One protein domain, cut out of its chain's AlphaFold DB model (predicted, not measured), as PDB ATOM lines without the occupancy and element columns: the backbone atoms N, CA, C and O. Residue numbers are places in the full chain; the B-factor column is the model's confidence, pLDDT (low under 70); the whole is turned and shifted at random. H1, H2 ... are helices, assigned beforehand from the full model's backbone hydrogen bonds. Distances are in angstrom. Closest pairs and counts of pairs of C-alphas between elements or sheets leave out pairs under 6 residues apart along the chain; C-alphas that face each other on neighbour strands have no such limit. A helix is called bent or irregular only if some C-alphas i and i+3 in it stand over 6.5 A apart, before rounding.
ATOM      1  N   GLN A 131      42.116  36.714 -13.433       86.25
ATOM      2  CA  GLN A 131      43.426  36.859 -12.812       86.25
ATOM      3  C   GLN A 131      43.342  36.648 -11.298       86.25
ATOM      4  O   GLN A 131      44.252  36.042 -10.721       86.25
ATOM      5  N   LEU A 132      42.234  37.055 -10.673       88.50
ATOM      6  CA  LEU A 132      41.943  36.778  -9.267       88.50
ATOM      7  C   LEU A 132      41.774  35.272  -9.020       88.50
ATOM      8  O   LEU A 132      42.443  34.732  -8.142       88.50
ATOM      9  N   TYR A 133      40.964  34.571  -9.821       85.94
ATOM     10  CA  TYR A 133      40.777  33.116  -9.675       85.94
ATOM     11  C   TYR A 133      42.080  32.339  -9.872       85.94
ATOM     12  O   TYR A 133      42.401  31.452  -9.083       85.94
ATOM     13  N   ARG A 134      42.877  32.697 -10.886       85.94
ATOM     14  CA  ARG A 134      44.194  32.079 -11.109       85.94
ATOM     15  C   ARG A 134      45.147  32.335  -9.950       85.94
ATOM     16  O   ARG A 134      45.844  31.423  -9.518       85.94
ATOM     17  N   SER A 135      45.168  33.559  -9.433       89.62
ATOM     18  CA  SER A 135      46.002  33.910  -8.282       89.62
ATOM     19  C   SER A 135      45.566  33.159  -7.025       89.62
ATOM     20  O   SER A 135      46.416  32.666  -6.290       89.62
ATOM     21  N   TRP A 136      44.260  32.972  -6.831       89.81
ATOM     22  CA  TRP A 136      43.718  32.155  -5.750       89.81
ATOM     23  C   TRP A 136      44.103  30.675  -5.869       89.81
ATOM     24  O   TRP A 136      44.586  30.111  -4.890       89.81
ATOM     25  N   ILE A 137      43.997  30.065  -7.056       88.44
ATOM     26  CA  ILE A 137      44.436  28.676  -7.295       88.44
ATOM     27  C   ILE A 137      45.930  28.518  -6.991       88.44
ATOM     28  O   ILE A 137      46.330  27.608  -6.271       88.44
ATOM     29  N   ARG A 138      46.766  29.441  -7.473       89.25
ATOM     30  CA  ARG A 138      48.211  29.426  -7.200       89.25
ATOM     31  C   ARG A 138      48.520  29.520  -5.708       89.25
ATOM     32  O   ARG A 138      49.372  28.796  -5.200       89.25
ATOM     33  N   THR A 139      47.818  30.395  -4.998       91.00
ATOM     34  CA  THR A 139      47.924  30.519  -3.545       91.00
ATOM     35  C   THR A 139      47.482  29.246  -2.823       91.00
ATOM     36  O   THR A 139      48.175  28.800  -1.909       91.00
ATOM     37  N   LEU A 140      46.372  28.643  -3.251       90.06
ATOM     38  CA  LEU A 140      45.876  27.371  -2.733       90.06
ATOM     39  C   LEU A 140      46.919  26.261  -2.904       90.06
ATOM     40  O   LEU A 140      47.188  25.520  -1.965       90.06
ATOM     41  N   MET A 141      47.539  26.173  -4.075       89.50
ATOM     42  CA  MET A 141      48.572  25.183  -4.369       89.50
ATOM     43  C   MET A 141      49.811  25.349  -3.488       89.50
ATOM     44  O   MET A 141      50.291  24.371  -2.921       89.50
ATOM     45  N   LEU A 142      50.313  26.580  -3.342       89.75
ATOM     46  CA  LEU A 142      51.444  26.876  -2.458       89.75
ATOM     47  C   LEU A 142      51.135  26.484  -1.009       89.75
ATOM     48  O   LEU A 142      51.955  25.839  -0.359       89.75
ATOM     49  N   PHE A 143      49.932  26.824  -0.540       92.06
ATOM     50  CA  PHE A 143      49.454  26.443   0.783       92.06
ATOM     51  C   PHE A 143      49.408  24.922   0.949       92.06
ATOM     52  O   PHE A 143      50.042  24.405   1.860       92.06
ATOM     53  N   LEU A 144      48.718  24.201   0.060       91.44
ATOM     54  CA  LEU A 144      48.574  22.746   0.146       91.44
ATOM     55  C   LEU A 144      49.926  22.030   0.078       91.44
ATOM     56  O   LEU A 144      50.164  21.114   0.858       91.44
ATOM     57  N   PHE A 145      50.820  22.460  -0.815       89.38
ATOM     58  CA  PHE A 145      52.147  21.864  -0.959       89.38
ATOM     59  C   PHE A 145      53.004  22.061   0.296       89.38
ATOM     60  O   PHE A 145      53.614  21.108   0.779       89.38
ATOM     61  N   GLN A 146      53.013  23.273   0.861       89.06
ATOM     62  CA  GLN A 146      53.692  23.534   2.131       89.06
ATOM     63  C   GLN A 146      53.067  22.717   3.267       89.06
ATOM     64  O   GLN A 146      53.783  22.119   4.066       89.06
ATOM     65  N   PHE A 147      51.736  22.656   3.317       90.56
ATOM     66  CA  PHE A 147      51.009  21.976   4.380       90.56
ATOM     67  C   PHE A 147      51.320  20.476   4.415       90.56
ATOM     68  O   PHE A 147      51.610  19.930   5.478       90.56
ATOM     69  N   VAL A 148      51.334  19.802   3.258       90.44
ATOM     70  CA  VAL A 148      51.692  18.374   3.209       90.44
ATOM     71  C   VAL A 148      53.176  18.123   3.469       90.44
ATOM     72  O   VAL A 148      53.521  17.057   3.971       90.44
ATOM     73  N   ALA A 149      54.057  19.086   3.173       87.75
ATOM     74  CA  ALA A 149      55.486  18.974   3.469       87.75
ATOM     75  C   ALA A 149      55.777  18.974   4.982       87.75
ATOM     76  O   ALA A 149      56.785  18.420   5.417       87.75
ATOM     77  N   GLU A 150      54.887  19.564   5.783       87.56
ATOM     78  CA  GLU A 150      54.929  19.540   7.251       87.56
ATOM     79  C   GLU A 150      54.215  18.312   7.854       87.56
ATOM     80  O   GLU A 150      54.273  18.086   9.065       87.56
ATOM     81  N   GLY A 151      53.545  17.521   7.012       86.81
ATOM     82  CA  GLY A 151      52.748  16.359   7.384       86.81
ATOM     83  C   GLY A 151      53.533  15.039   7.488       86.81
ATOM     84  O   GLY A 151      54.764  15.025   7.586       86.81
ATOM     85  N   PRO A 152      52.825  13.889   7.498       89.88
ATOM     86  CA  PRO A 152      53.459  12.573   7.493       89.88
ATOM     87  C   PRO A 152      54.299  12.359   6.221       89.88
ATOM     88  O   PRO A 152      53.983  12.915   5.167       89.88
ATOM     89  N   PRO A 153      55.356  11.530   6.278       91.00
ATOM     90  CA  PRO A 153      56.202  11.279   5.118       91.00
ATOM     91  C   PRO A 153      55.412  10.607   3.990       91.00
ATOM     92  O   PRO A 153      54.633   9.685   4.228       91.00
ATOM     93  N   TYR A 154      55.659  11.050   2.757       92.31
ATOM     94  CA  TYR A 154      55.051  10.466   1.564       92.31
ATOM     95  C   TYR A 154      55.399   8.968   1.447       92.31
ATOM     96  O   TYR A 154      56.572   8.610   1.609       92.31
ATOM     97  N   PRO A 155      54.429   8.082   1.136       92.50
ATOM     98  CA  PRO A 155      54.623   6.628   1.143       92.50
ATOM     99  C   PRO A 155      55.617   6.127   0.084       92.50
ATOM    100  O   PRO A 155      56.103   5.002   0.188       92.50
ATOM    101  N   GLY A 156      55.956   6.959  -0.903       91.25
ATOM    102  CA  GLY A 156      56.947   6.670  -1.936       91.25
ATOM    103  C   GLY A 156      56.328   6.385  -3.304       91.25
ATOM    104  O   GLY A 156      55.156   6.042  -3.438       91.25
ATOM    105  N   LEU A 157      57.142   6.524  -4.356       90.50
ATOM    106  CA  LEU A 157      56.680   6.422  -5.748       90.50
ATOM    107  C   LEU A 157      56.157   5.022  -6.115       90.50
ATOM    108  O   LEU A 157      55.307   4.898  -6.994       90.50
ATOM    109  N   ALA A 158      56.663   3.979  -5.446       92.69
ATOM    110  CA  ALA A 158      56.303   2.583  -5.696       92.69
ATOM    111  C   ALA A 158      54.978   2.153  -5.045       92.69
ATOM    112  O   ALA A 158      54.502   1.054  -5.329       92.69
ATOM    113  N   SER A 159      54.402   2.989  -4.178       93.69
ATOM    114  CA  SER A 159      53.139   2.698  -3.504       93.69
ATOM    115  C   SER A 159      51.964   2.759  -4.478       93.69
ATOM    116  O   SER A 159      52.028   3.399  -5.535       93.69
ATOM    117  N   SER A 160      50.883   2.074  -4.129       93.69
ATOM    118  CA  SER A 160      49.636   2.093  -4.893       93.69
ATOM    119  C   SER A 160      48.969   3.475  -4.874       93.69
ATOM    120  O   SER A 160      49.245   4.306  -4.008       93.69
ATOM    121  N   GLU A 161      48.075   3.731  -5.831       87.94
ATOM    122  CA  GLU A 161      47.297   4.979  -5.880       87.94
ATOM    123  C   GLU A 161      46.441   5.168  -4.618       87.94
ATOM    124  O   GLU A 161      46.392   6.262  -4.064       87.94
ATOM    125  N   GLU A 162      45.842   4.089  -4.110       90.38
ATOM    126  CA  GLU A 162      45.052   4.097  -2.876       90.38
ATOM    127  C   GLU A 162      45.888   4.522  -1.660       90.38
ATOM    128  O   GLU A 162      45.476   5.398  -0.902       90.38
ATOM    129  N   GLU A 163      47.099   3.979  -1.503       92.25
ATOM    130  CA  GLU A 163      48.005   4.362  -0.412       92.25
ATOM    131  C   GLU A 163      48.428   5.832  -0.507       92.25
ATOM    132  O   GLU A 163      48.525   6.524   0.507       92.25
ATOM    133  N   LYS A 164      48.652   6.334  -1.725       91.88
ATOM    134  CA  LYS A 164      49.027   7.733  -1.969       91.88
ATOM    135  C   LYS A 164      47.880   8.694  -1.667       91.88
ATOM    136  O   LYS A 164      48.102   9.724  -1.033       91.88
ATOM    137  N   LEU A 165      46.657   8.353  -2.069       89.12
ATOM    138  CA  LEU A 165      45.465   9.132  -1.730       89.12
ATOM    139  C   LEU A 165      45.194   9.095  -0.223       89.12
ATOM    140  O   LEU A 165      44.936  10.141   0.367       89.12
ATOM    141  N   SER A 166      45.331   7.928   0.416       90.44
ATOM    142  CA  SER A 166      45.193   7.787   1.869       90.44
ATOM    143  C   SER A 166      46.200   8.656   2.624       90.44
ATOM    144  O   SER A 166      45.829   9.297   3.605       90.44
ATOM    145  N   TRP A 167      47.453   8.716   2.163       93.69
ATOM    146  CA  TRP A 167      48.454   9.629   2.721       93.69
ATOM    147  C   TRP A 167      48.024  11.091   2.590       93.69
ATOM    148  O   TRP A 167      48.105  11.839   3.560       93.69
ATOM    149  N   GLY A 168      47.546  11.505   1.415       89.38
ATOM    150  CA  GLY A 168      47.130  12.889   1.211       89.38
ATOM    151  C   GLY A 168      45.933  13.263   2.097       89.38
ATOM    152  O   GLY A 168      45.926  14.343   2.687       89.38
ATOM    153  N   TYR A 169      44.966  12.354   2.273       88.12
ATOM    154  CA  TYR A 169      43.874  12.532   3.235       88.12
ATOM    155  C   TYR A 169      44.394  12.662   4.667       88.12
ATOM    156  O   TYR A 169      43.966  13.553   5.395       88.12
ATOM    157  N   GLU A 170      45.337  11.811   5.079       90.31
ATOM    158  CA  GLU A 170      45.944  11.888   6.409       90.31
ATOM    159  C   GLU A 170      46.680  13.219   6.623       90.31
ATOM    160  O   GLU A 170      46.510  13.853   7.665       90.31
ATOM    161  N   ALA A 171      47.437  13.674   5.622       89.12
ATOM    162  CA  ALA A 171      48.193  14.921   5.669       89.12
ATOM    163  C   ALA A 171      47.291  16.163   5.755       89.12
ATOM    164  O   ALA A 171      47.639  17.122   6.440       89.12
ATOM    165  N   LEU A 172      46.124  16.145   5.103       88.25
ATOM    166  CA  LEU A 172      45.177  17.268   5.084       88.25
ATOM    167  C   LEU A 172      44.082  17.170   6.160       88.25
ATOM    168  O   LEU A 172      43.292  18.099   6.320       88.25
ATOM    169  N   ARG A 173      44.037  16.086   6.941       87.31
ATOM    170  CA  ARG A 173      42.955  15.800   7.899       87.31
ATOM    171  C   ARG A 173      42.699  16.918   8.912       87.31
ATOM    172  O   ARG A 173      41.564  17.144   9.318       87.31
ATOM    173  N   SER A 174      43.743  17.613   9.357       86.69
ATOM    174  CA  SER A 174      43.617  18.696  10.345       86.69
ATOM    175  C   SER A 174      42.934  19.955   9.796       86.69
ATOM    176  O   SER A 174      42.532  20.812  10.583       86.69
ATOM    177  N   ILE A 175      42.783  20.054   8.472       86.94
ATOM    178  CA  ILE A 175      42.144  21.164   7.758       86.94
ATOM    179  C   ILE A 175      40.967  20.701   6.890       86.94
ATOM    180  O   ILE A 175      40.588  21.395   5.954       86.94
ATOM    181  N   GLU A 176      40.389  19.534   7.180       82.56
ATOM    182  CA  GLU A 176      39.227  18.998   6.455       82.56
ATOM    183  C   GLU A 176      37.974  19.878   6.633       82.56
ATOM    184  O   GLU A 176      37.188  20.059   5.707       82.56
ATOM    185  N   ASP A 177      37.807  20.477   7.815       84.50
ATOM    186  CA  ASP A 177      36.714  21.408   8.094       84.50
ATOM    187  C   ASP A 177      36.912  22.749   7.365       84.50
ATOM    188  O   ASP A 177      37.999  23.326   7.397       84.50
ATOM    189  N   HIS A 178      35.846  23.305   6.772       83.62
ATOM    190  CA  HIS A 178      35.915  24.551   5.991       83.62
ATOM    191  C   HIS A 178      36.496  25.730   6.790       83.62
ATOM    192  O   HIS A 178      37.249  26.544   6.248       83.62
ATOM    193  N   SER A 179      36.155  25.842   8.078       84.81
ATOM    194  CA  SER A 179      36.644  26.926   8.933       84.81
ATOM    195  C   SER A 179      38.108  26.717   9.319       84.81
ATOM    196  O   SER A 179      38.889  27.673   9.291       84.81
ATOM    197  N   ALA A 180      38.501  25.470   9.597       87.12
ATOM    198  CA  ALA A 180      39.890  25.098   9.845       87.12
ATOM    199  C   ALA A 180      40.760  25.338   8.603       87.12
ATOM    200  O   ALA A 180      41.818  25.962   8.709       87.12
ATOM    201  N   PHE A 181      40.277  24.931   7.426       89.62
ATOM    202  CA  PHE A 181      40.913  25.179   6.139       89.62
ATOM    203  C   PHE A 181      41.150  26.669   5.907       89.62
ATOM    204  O   PHE A 181      42.286  27.102   5.695       89.62
ATOM    205  N   HIS A 182      40.084  27.470   5.974       89.50
ATOM    206  CA  HIS A 182      40.182  28.900   5.712       89.50
ATOM    207  C   HIS A 182      41.117  29.583   6.715       89.50
ATOM    208  O   HIS A 182      41.979  30.373   6.328       89.50
ATOM    209  N   GLY A 183      41.001  29.233   8.000       91.31
ATOM    210  CA  GLY A 183      41.868  29.751   9.054       91.31
ATOM    211  C   GLY A 183      43.348  29.434   8.820       91.31
ATOM    212  O   GLY A 183      44.194  30.322   8.979       91.31
ATOM    213  N   ALA A 184      43.664  28.207   8.400       91.56
ATOM    214  CA  ALA A 184      45.024  27.784   8.080       91.56
ATOM    215  C   ALA A 184      45.571  28.510   6.840       91.56
ATOM    216  O   ALA A 184      46.655  29.093   6.906       91.56
ATOM    217  N   ALA A 185      44.798  28.573   5.751       91.12
ATOM    218  CA  ALA A 185      45.195  29.249   4.515       91.12
ATOM    219  C   ALA A 185      45.435  30.758   4.724       91.12
ATOM    220  O   ALA A 185      46.416  31.324   4.236       91.12
ATOM    221  N   VAL A 186      44.576  31.423   5.504       92.62
ATOM    222  CA  VAL A 186      44.750  32.840   5.857       92.62
ATOM    223  C   VAL A 186      45.968  33.046   6.753       92.62
ATOM    224  O   VAL A 186      46.702  34.019   6.568       92.62
ATOM    225  N   SER A 187      46.202  32.155   7.718       92.94
ATOM    226  CA  SER A 187      47.378  32.237   8.592       92.94
ATOM    227  C   SER A 187      48.673  32.083   7.795       92.94
ATOM    228  O   SER A 187      49.573  32.906   7.952       92.94
ATOM    229  N   TYR A 188      48.716  31.123   6.865       91.00
ATOM    230  CA  TYR A 188      49.816  30.928   5.921       91.00
ATOM    231  C   TYR A 188      50.120  32.208   5.125       91.00
ATOM    232  O   TYR A 188      51.241  32.708   5.143       91.00
ATOM    233  N   LEU A 189      49.108  32.841   4.523       90.06
ATOM    234  CA  LEU A 189      49.285  34.080   3.743       90.06
ATOM    235  C   LEU A 189      49.647  35.324   4.565       90.06
ATOM    236  O   LEU A 189      50.042  36.359   4.009       90.06
ATOM    237  N   ARG A 190      49.468  35.267   5.884       90.00
ATOM    238  CA  ARG A 190      49.836  36.343   6.810       90.00
ATOM    239  C   ARG A 190      51.240  36.177   7.371       90.00
ATOM    240  O   ARG A 190      51.778  37.161   7.882       90.00
ATOM    241  N   GLU A 191      51.840  34.997   7.263       90.81
ATOM    242  CA  GLU A 191      53.219  34.779   7.683       90.81
ATOM    243  C   GLU A 191      54.163  35.691   6.876       90.81
ATOM    244  O   GLU A 191      54.099  35.690   5.647       90.81
ATOM    245  N   PRO A 192      55.044  36.494   7.507       86.31
ATOM    246  CA  PRO A 192      55.830  37.502   6.791       86.31
ATOM    247  C   PRO A 192      56.686  36.956   5.639       86.31
ATOM    248  O   PRO A 192      56.759  37.597   4.590       86.31
ATOM    249  N   GLY A 193      57.306  35.784   5.824       84.38
ATOM    250  CA  GLY A 193      58.125  35.135   4.794       84.38
ATOM    251  C   GLY A 193      57.286  34.692   3.598       84.38
ATOM    252  O   GLY A 193      57.562  35.087   2.465       84.38
ATOM    253  N   VAL A 194      56.197  33.969   3.864       85.06
ATOM    254  CA  VAL A 194      55.240  33.519   2.844       85.06
ATOM    255  C   VAL A 194      54.583  34.700   2.140       85.06
ATOM    256  O   VAL A 194      54.509  34.718   0.919       85.06
ATOM    257  N   ARG A 195      54.143  35.724   2.878       84.19
ATOM    258  CA  ARG A 195      53.485  36.914   2.324       84.19
ATOM    259  C   ARG A 195      54.385  37.641   1.329       84.19
ATOM    260  O   ARG A 195      53.874  38.180   0.350       84.19
ATOM    261  N   SER A 196      55.694  37.691   1.583       83.38
ATOM    262  CA  SER A 196      56.661  38.282   0.650       83.38
ATOM    263  C   SER A 196      56.733  37.477  -0.644       83.38
ATOM    264  O   SER A 196      56.526  38.036  -1.714       83.38
ATOM    265  N   VAL A 197      56.921  36.160  -0.531       84.44
ATOM    266  CA  VAL A 197      57.011  35.246  -1.679       84.44
ATOM    267  C   VAL A 197      55.705  35.226  -2.478       84.44
ATOM    268  O   VAL A 197      55.706  35.384  -3.692       84.44
ATOM    269  N   ALA A 198      54.558  35.104  -1.811       85.00
ATOM    270  CA  ALA A 198      53.252  35.061  -2.455       85.00
ATOM    271  C   ALA A 198      52.976  36.332  -3.268       85.00
ATOM    272  O   ALA A 198      52.514  36.221  -4.396       85.00
ATOM    273  N   LYS A 199      53.314  37.524  -2.748       85.69
ATOM    274  CA  LYS A 199      53.169  38.802  -3.477       85.69
ATOM    275  C   LYS A 199      53.996  38.879  -4.757       85.69
ATOM    276  O   LYS A 199      53.631  39.623  -5.659       85.69
ATOM    277  N   GLU A 200      55.116  38.171  -4.804       84.00
ATOM    278  CA  GLU A 200      55.976  38.106  -5.984       84.00
ATOM    279  C   GLU A 200      55.465  37.055  -6.977       84.00
ATOM    280  O   GLU A 200      55.619  37.211  -8.184       84.00
ATOM    281  N   LEU A 201      54.804  35.997  -6.508       83.00
ATOM    282  CA  LEU A 201      54.361  34.887  -7.357       83.00
ATOM    283  C   LEU A 201      52.941  35.023  -7.915       83.00
ATOM    284  O   LEU A 201      52.635  34.400  -8.937       83.00
ATOM    285  N   VAL A 202      52.072  35.785  -7.253       85.94
ATOM    286  CA  VAL A 202      50.676  35.956  -7.668       85.94
ATOM    287  C   VAL A 202      50.432  37.355  -8.208       85.94
ATOM    288  O   VAL A 202      50.948  38.343  -7.695       85.94
ATOM    289  N   ASP A 203      49.606  37.442  -9.246       85.56
ATOM    290  CA  ASP A 203      49.410  38.679  -9.999       85.56
ATOM    291  C   ASP A 203      48.229  39.506  -9.445       85.56
ATOM    292  O   ASP A 203      47.612  40.265 -10.187       85.56
ATOM    293  N   TYR A 204      47.864  39.336  -8.167       91.75
ATOM    294  CA  TYR A 204      46.676  39.956  -7.565       91.75
ATOM    295  C   TYR A 204      46.888  40.339  -6.092       91.75
ATOM    296  O   TYR A 204      47.664  39.676  -5.396       91.75
ATOM    297  N   PRO A 205      46.208  41.377  -5.564       91.88
ATOM    298  CA  PRO A 205      46.289  41.716  -4.147       91.88
ATOM    299  C   PRO A 205      45.869  40.552  -3.237       91.88
ATOM    300  O   PRO A 205      44.765  40.023  -3.347       91.88
ATOM    301  N   LEU A 206      46.736  40.186  -2.284       90.81
ATOM    302  CA  LEU A 206      46.483  39.064  -1.366       90.81
ATOM    303  C   LEU A 206      45.192  39.223  -0.556       90.81
ATOM    304  O   LEU A 206      44.544  38.230  -0.250       90.81
ATOM    305  N   ASP A 207      44.817  40.453  -0.205       91.06
ATOM    306  CA  ASP A 207      43.606  40.700   0.578       91.06
ATOM    307  C   ASP A 207      42.337  40.392  -0.251       91.06
ATOM    308  O   ASP A 207      41.360  39.878   0.290       91.06
ATOM    309  N   GLU A 208      42.376  40.597  -1.573       92.75
ATOM    310  CA  GLU A 208      41.296  40.205  -2.491       92.75
ATOM    311  C   GLU A 208      41.275  38.690  -2.735       92.75
ATOM    312  O   GLU A 208      40.206  38.088  -2.793       92.75
ATOM    313  N   ILE A 209      42.448  38.045  -2.789       91.88
ATOM    314  CA  ILE A 209      42.560  36.577  -2.843       91.88
ATOM    315  C   ILE A 209      41.959  35.937  -1.587       91.88
ATOM    316  O   ILE A 209      41.248  34.938  -1.683       91.88
ATOM    317  N   VAL A 210      42.223  36.510  -0.409       91.62
ATOM    318  CA  VAL A 210      41.639  36.049   0.857       91.62
ATOM    319  C   VAL A 210      40.122  36.226   0.853       91.62
ATOM    320  O   VAL A 210      39.423  35.298   1.251       91.62
ATOM    321  N   ALA A 211      39.612  37.361   0.365       90.88
ATOM    322  CA  ALA A 211      38.173  37.601   0.254       90.88
ATOM    323  C   ALA A 211      37.489  36.620  -0.715       90.88
ATOM    324  O   ALA A 211      36.427  36.082  -0.398       90.88
ATOM    325  N   LEU A 212      38.113  36.321  -1.863       88.31
ATOM    326  CA  LEU A 212      37.631  35.256  -2.745       88.31
ATOM    327  C   LEU A 212      37.660  33.908  -2.018       88.31
ATOM    328  O   LEU A 212      36.681  33.177  -2.064       88.31
ATOM    329  N   GLY A 213      38.740  33.591  -1.302       87.75
ATOM    330  CA  GLY A 213      38.836  32.365  -0.512       87.75
ATOM    331  C   GLY A 213      37.725  32.228   0.528       87.75
ATOM    332  O   GLY A 213      37.158  31.149   0.646       87.75
ATOM    333  N   GLU A 214      37.372  33.307   1.229       88.81
ATOM    334  CA  GLU A 214      36.249  33.340   2.174       88.81
ATOM    335  C   GLU A 214      34.913  33.047   1.477       88.81
ATOM    336  O   GLU A 214      34.102  32.274   1.984       88.81
ATOM    337  N   HIS A 215      34.702  33.603   0.283       85.50
ATOM    338  CA  HIS A 215      33.525  33.285  -0.521       85.50
ATOM    339  C   HIS A 215      33.513  31.811  -0.949       85.50
ATOM    340  O   HIS A 215      32.507  31.130  -0.765       85.50
ATOM    341  N   MET A 216      34.641  31.300  -1.454       82.56
ATOM    342  CA  MET A 216      34.760  29.927  -1.948       82.56
ATOM    343  C   MET A 216      34.492  28.889  -0.851       82.56
ATOM    344  O   MET A 216      33.800  27.915  -1.117       82.56
ATOM    345  N   VAL A 217      34.966  29.095   0.386       83.31
ATOM    346  CA  VAL A 217      34.718  28.150   1.502       83.31
ATOM    347  C   VAL A 217      33.273  28.158   2.007       83.31
ATOM    348  O   VAL A 217      32.829  27.201   2.643       83.31
ATOM    349  N   GLN A 218      32.531  29.233   1.734       78.88
ATOM    350  CA  GLN A 218      31.097  29.319   2.016       78.88
ATOM    351  C   GLN A 218      30.252  28.653   0.928       78.88
ATOM    352  O   GLN A 218      29.077  28.355   1.160       78.88
ATOM    353  N   MET A 219      30.827  28.402  -0.252       73.81
ATOM    354  CA  MET A 219      30.147  27.627  -1.278       73.81
ATOM    355  C   MET A 219      29.938  26.212  -0.747       73.81
ATOM    356  O   MET A 219      30.847  25.586  -0.204       73.81
ATOM    357  N   ARG A 220      28.730  25.676  -0.942       62.50
ATOM    358  CA  ARG A 220      28.340  24.342  -0.447       62.50
ATOM    359  C   ARG A 220      29.207  23.202  -0.986       62.50
ATOM    360  O   ARG A 220      29.003  22.067  -0.573       62.50
ATOM    361  N   ARG A 221      30.094  23.494  -1.938       68.19
ATOM    362  CA  ARG A 221      30.878  22.525  -2.691       68.19
ATOM    363  C   ARG A 221      32.383  22.813  -2.701       68.19
ATOM    364  O   ARG A 221      33.096  22.498  -3.652       68.19
ATOM    365  N   PHE A 222      32.865  23.483  -1.657       71.81
ATOM    366  CA  PHE A 222      34.289  23.742  -1.458       71.81
ATOM    367  C   PHE A 222      35.117  22.453  -1.292       71.81
ATOM    368  O   PHE A 222      36.274  22.395  -1.704       71.81
ATOM    369  N   ASP A 223      34.506  21.389  -0.775       71.56
ATOM    370  CA  ASP A 223      35.052  20.028  -0.717       71.56
ATOM    371  C   ASP A 223      35.573  19.534  -2.077       71.56
ATOM    372  O   ASP A 223      36.573  18.825  -2.141       71.56
ATOM    373  N   LEU A 224      34.975  19.970  -3.187       70.00
ATOM    374  CA  LEU A 224      35.428  19.625  -4.536       70.00
ATOM    375  C   LEU A 224      36.778  20.258  -4.884       70.00
ATOM    376  O   LEU A 224      37.639  19.628  -5.506       70.00
ATOM    377  N   VAL A 225      36.977  21.510  -4.464       74.00
ATOM    378  CA  VAL A 225      38.260  22.210  -4.588       74.00
ATOM    379  C   VAL A 225      39.306  21.491  -3.740       74.00
ATOM    380  O   VAL A 225      40.436  21.314  -4.196       74.00
ATOM    381  N   LEU A 226      38.930  21.029  -2.544       76.56
ATOM    382  CA  LEU A 226      39.813  20.262  -1.664       76.56
ATOM    383  C   LEU A 226      40.178  18.895  -2.247       76.56
ATOM    384  O   LEU A 226      41.357  18.562  -2.286       76.56
ATOM    385  N   ASN A 227      39.211  18.140  -2.769       78.00
ATOM    386  CA  ASN A 227      39.445  16.844  -3.416       78.00
ATOM    387  C   ASN A 227      40.331  16.977  -4.663       78.00
ATOM    388  O   ASN A 227      41.223  16.160  -4.903       78.00
ATOM    389  N   THR A 228      40.143  18.048  -5.433       81.25
ATOM    390  CA  THR A 228      41.030  18.379  -6.556       81.25
ATOM    391  C   THR A 228      42.428  18.733  -6.066       81.25
ATOM    392  O   THR A 228      43.417  18.225  -6.591       81.25
ATOM    393  N   GLY A 229      42.517  19.572  -5.031       83.94
ATOM    394  CA  GLY A 229      43.769  19.923  -4.371       83.94
ATOM    395  C   GLY A 229      44.519  18.697  -3.852       83.94
ATOM    396  O   GLY A 229      45.730  18.615  -4.023       83.94
ATOM    397  N   LEU A 230      43.805  17.712  -3.308       84.62
ATOM    398  CA  LEU A 230      44.347  16.439  -2.847       84.62
ATOM    399  C   LEU A 230      44.957  15.623  -3.997       84.62
ATOM    400  O   LEU A 230      46.112  15.204  -3.927       84.62
ATOM    401  N   ARG A 231      44.212  15.402  -5.084       85.38
ATOM    402  CA  ARG A 231      44.746  14.664  -6.244       85.38
ATOM    403  C   ARG A 231      45.919  15.401  -6.884       85.38
ATOM    404  O   ARG A 231      46.919  14.781  -7.252       85.38
ATOM    405  N   TRP A 232      45.816  16.725  -6.979       90.06
ATOM    406  CA  TRP A 232      46.900  17.564  -7.466       90.06
ATOM    407  C   TRP A 232      48.149  17.433  -6.589       90.06
ATOM    408  O   TRP A 232      49.225  17.215  -7.141       90.06
ATOM    409  N   VAL A 233      48.027  17.518  -5.257       89.00
ATOM    410  CA  VAL A 233      49.189  17.521  -4.356       89.00
ATOM    411  C   VAL A 233      49.916  16.179  -4.368       89.00
ATOM    412  O   VAL A 233      51.144  16.160  -4.411       89.00
ATOM    413  N   VAL A 234      49.180  15.064  -4.442       88.19
ATOM    414  CA  VAL A 234      49.769  13.729  -4.636       88.19
ATOM    415  C   VAL A 234      50.608  13.697  -5.912       88.19
ATOM    416  O   VAL A 234      51.779  13.329  -5.865       88.19
ATOM    417  N   GLY A 235      50.053  14.154  -7.037       86.81
ATOM    418  CA  GLY A 235      50.795  14.208  -8.294       86.81
ATOM    419  C   GLY A 235      51.955  15.212  -8.274       86.81
ATOM    420  O   GLY A 235      52.985  14.972  -8.900       86.81
ATOM    421  N   ALA A 236      51.818  16.338  -7.571       87.56
ATOM    422  CA  ALA A 236      52.863  17.353  -7.460       87.56
ATOM    423  C   ALA A 236      54.084  16.817  -6.704       87.56
ATOM    424  O   ALA A 236      55.210  17.056  -7.134       87.56
ATOM    425  N   VAL A 237      53.867  16.041  -5.636       87.44
ATOM    426  CA  VAL A 237      54.939  15.354  -4.897       87.44
ATOM    427  C   VAL A 237      55.647  14.313  -5.765       87.44
ATOM    428  O   VAL A 237      56.860  14.178  -5.677       87.44
ATOM    429  N   GLU A 238      54.932  13.613  -6.647       86.62
ATOM    430  CA  GLU A 238      55.557  12.658  -7.576       86.62
ATOM    431  C   GLU A 238      56.409  13.325  -8.667       86.62
ATOM    432  O   GLU A 238      57.310  12.692  -9.222       86.62
ATOM    433  N   ARG A 239      56.108  14.585  -9.005       87.38
ATOM    434  CA  ARG A 239      56.820  15.372 -10.028       87.38
ATOM    435  C   ARG A 239      57.970  16.219  -9.474       87.38
ATOM    436  O   ARG A 239      58.744  16.740 -10.283       87.38
ATOM    437  N   GLY A 240      58.011  16.439  -8.157       72.25
ATOM    438  CA  GLY A 240      59.032  17.223  -7.450       72.25
ATOM    439  C   GLY A 240      60.310  16.435  -7.219       72.25
ATOM    440  O   GLY A 240      61.388  17.042  -7.405       72.25
TER     441      GLY A 240
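AT A GLANCE: This is residues 131 to 240 of the 240 residues of an uncharacterized protein of Chloroflexia bacterium (UniProt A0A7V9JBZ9). One helix, H1, runs through the core between two pairs of helices: on one side H3 and H5, side by side and running opposite ways, cross it, H5 at residues 132 to 136 and H3 at residues 140 to 143, and H2 and H6, which cross each other, pack on it at residues 147 to 148 and 140 to 145. H4 packs on the end of H3, turned about perpendicular to it, and a long link, residues 150 to 160, joins the end of H1 to the start of H2. The printed part has 110 residues with six named helices, H1 to H6 in chain order, and no named strand; the class is all helix. It is compact, with a radius of gyration of the C-alphas of 13.9 A, and spans 40 by 30 by 22 A.

HOW THE PARTS SIT: H1, residues 131 to 149, and H3, residues 178 to 190, are the hubs, touching four other helices each. They only just touch, with 3 pairs of C-alphas within 8 A, the closest being Phe 143 and Ala 185 at 6.3 A. With residues 132 to 136 alone, H1 touches H5, residues 206 to 218, about perpendicular at 80 degrees; the closest C-alphas, Trp 136 and Ile 209, are 5.4 A apart. H5 touches H3 at a shallow tilt of 6 degrees, opposite ways, closest at the C-alphas of His 178 and Val 217, 5.9 A. H1 touches H6, residues 222 to 239, at a steep tilt of 62 degrees, the same way, closest at the C-alphas of Phe 145 and Val 233, 6.3 A. H6 touches H2, residues 161 to 175, at a steep tilt of 55 degrees, opposite ways, closest at the C-alphas of Gly 168 and Leu 230, 6.1 A. H4, residues 192 to 201, and H3 touch only at the corner, closest at the C-alphas of Leu 189 and Arg 195, 5.3 A. H4 is apart from H2 and H6. Each O i to N i+4 pair is within hydrogen-bond range in H1, H3, H4, H5 and H6; in H2 it is 9 of 11.

IN THESE COORDINATES: H1 begins at C-alpha 131 (43.426, 36.859, -12.812) and is 27.0 A long. H2, 21.8 A, is irregular: C-alphas 171 and 174 are 7.6 A apart. H3 is 18.3 A, H4 14.5 A and H5 18.5 A. H6, 25.5 A, ends at C-alpha 239 (56.820, 15.372, -10.028).

THE WHOLE: The two C-alphas farthest apart, Ala 158 and Asp 207, are 40.7 A apart. The printed part has no cut and ends at residue 240, the chain's last. The link from H1 to H2 is long; the other four are tight. The mean pLDDT of the printed part is 86.9, and residues 220 to 221 are under 70.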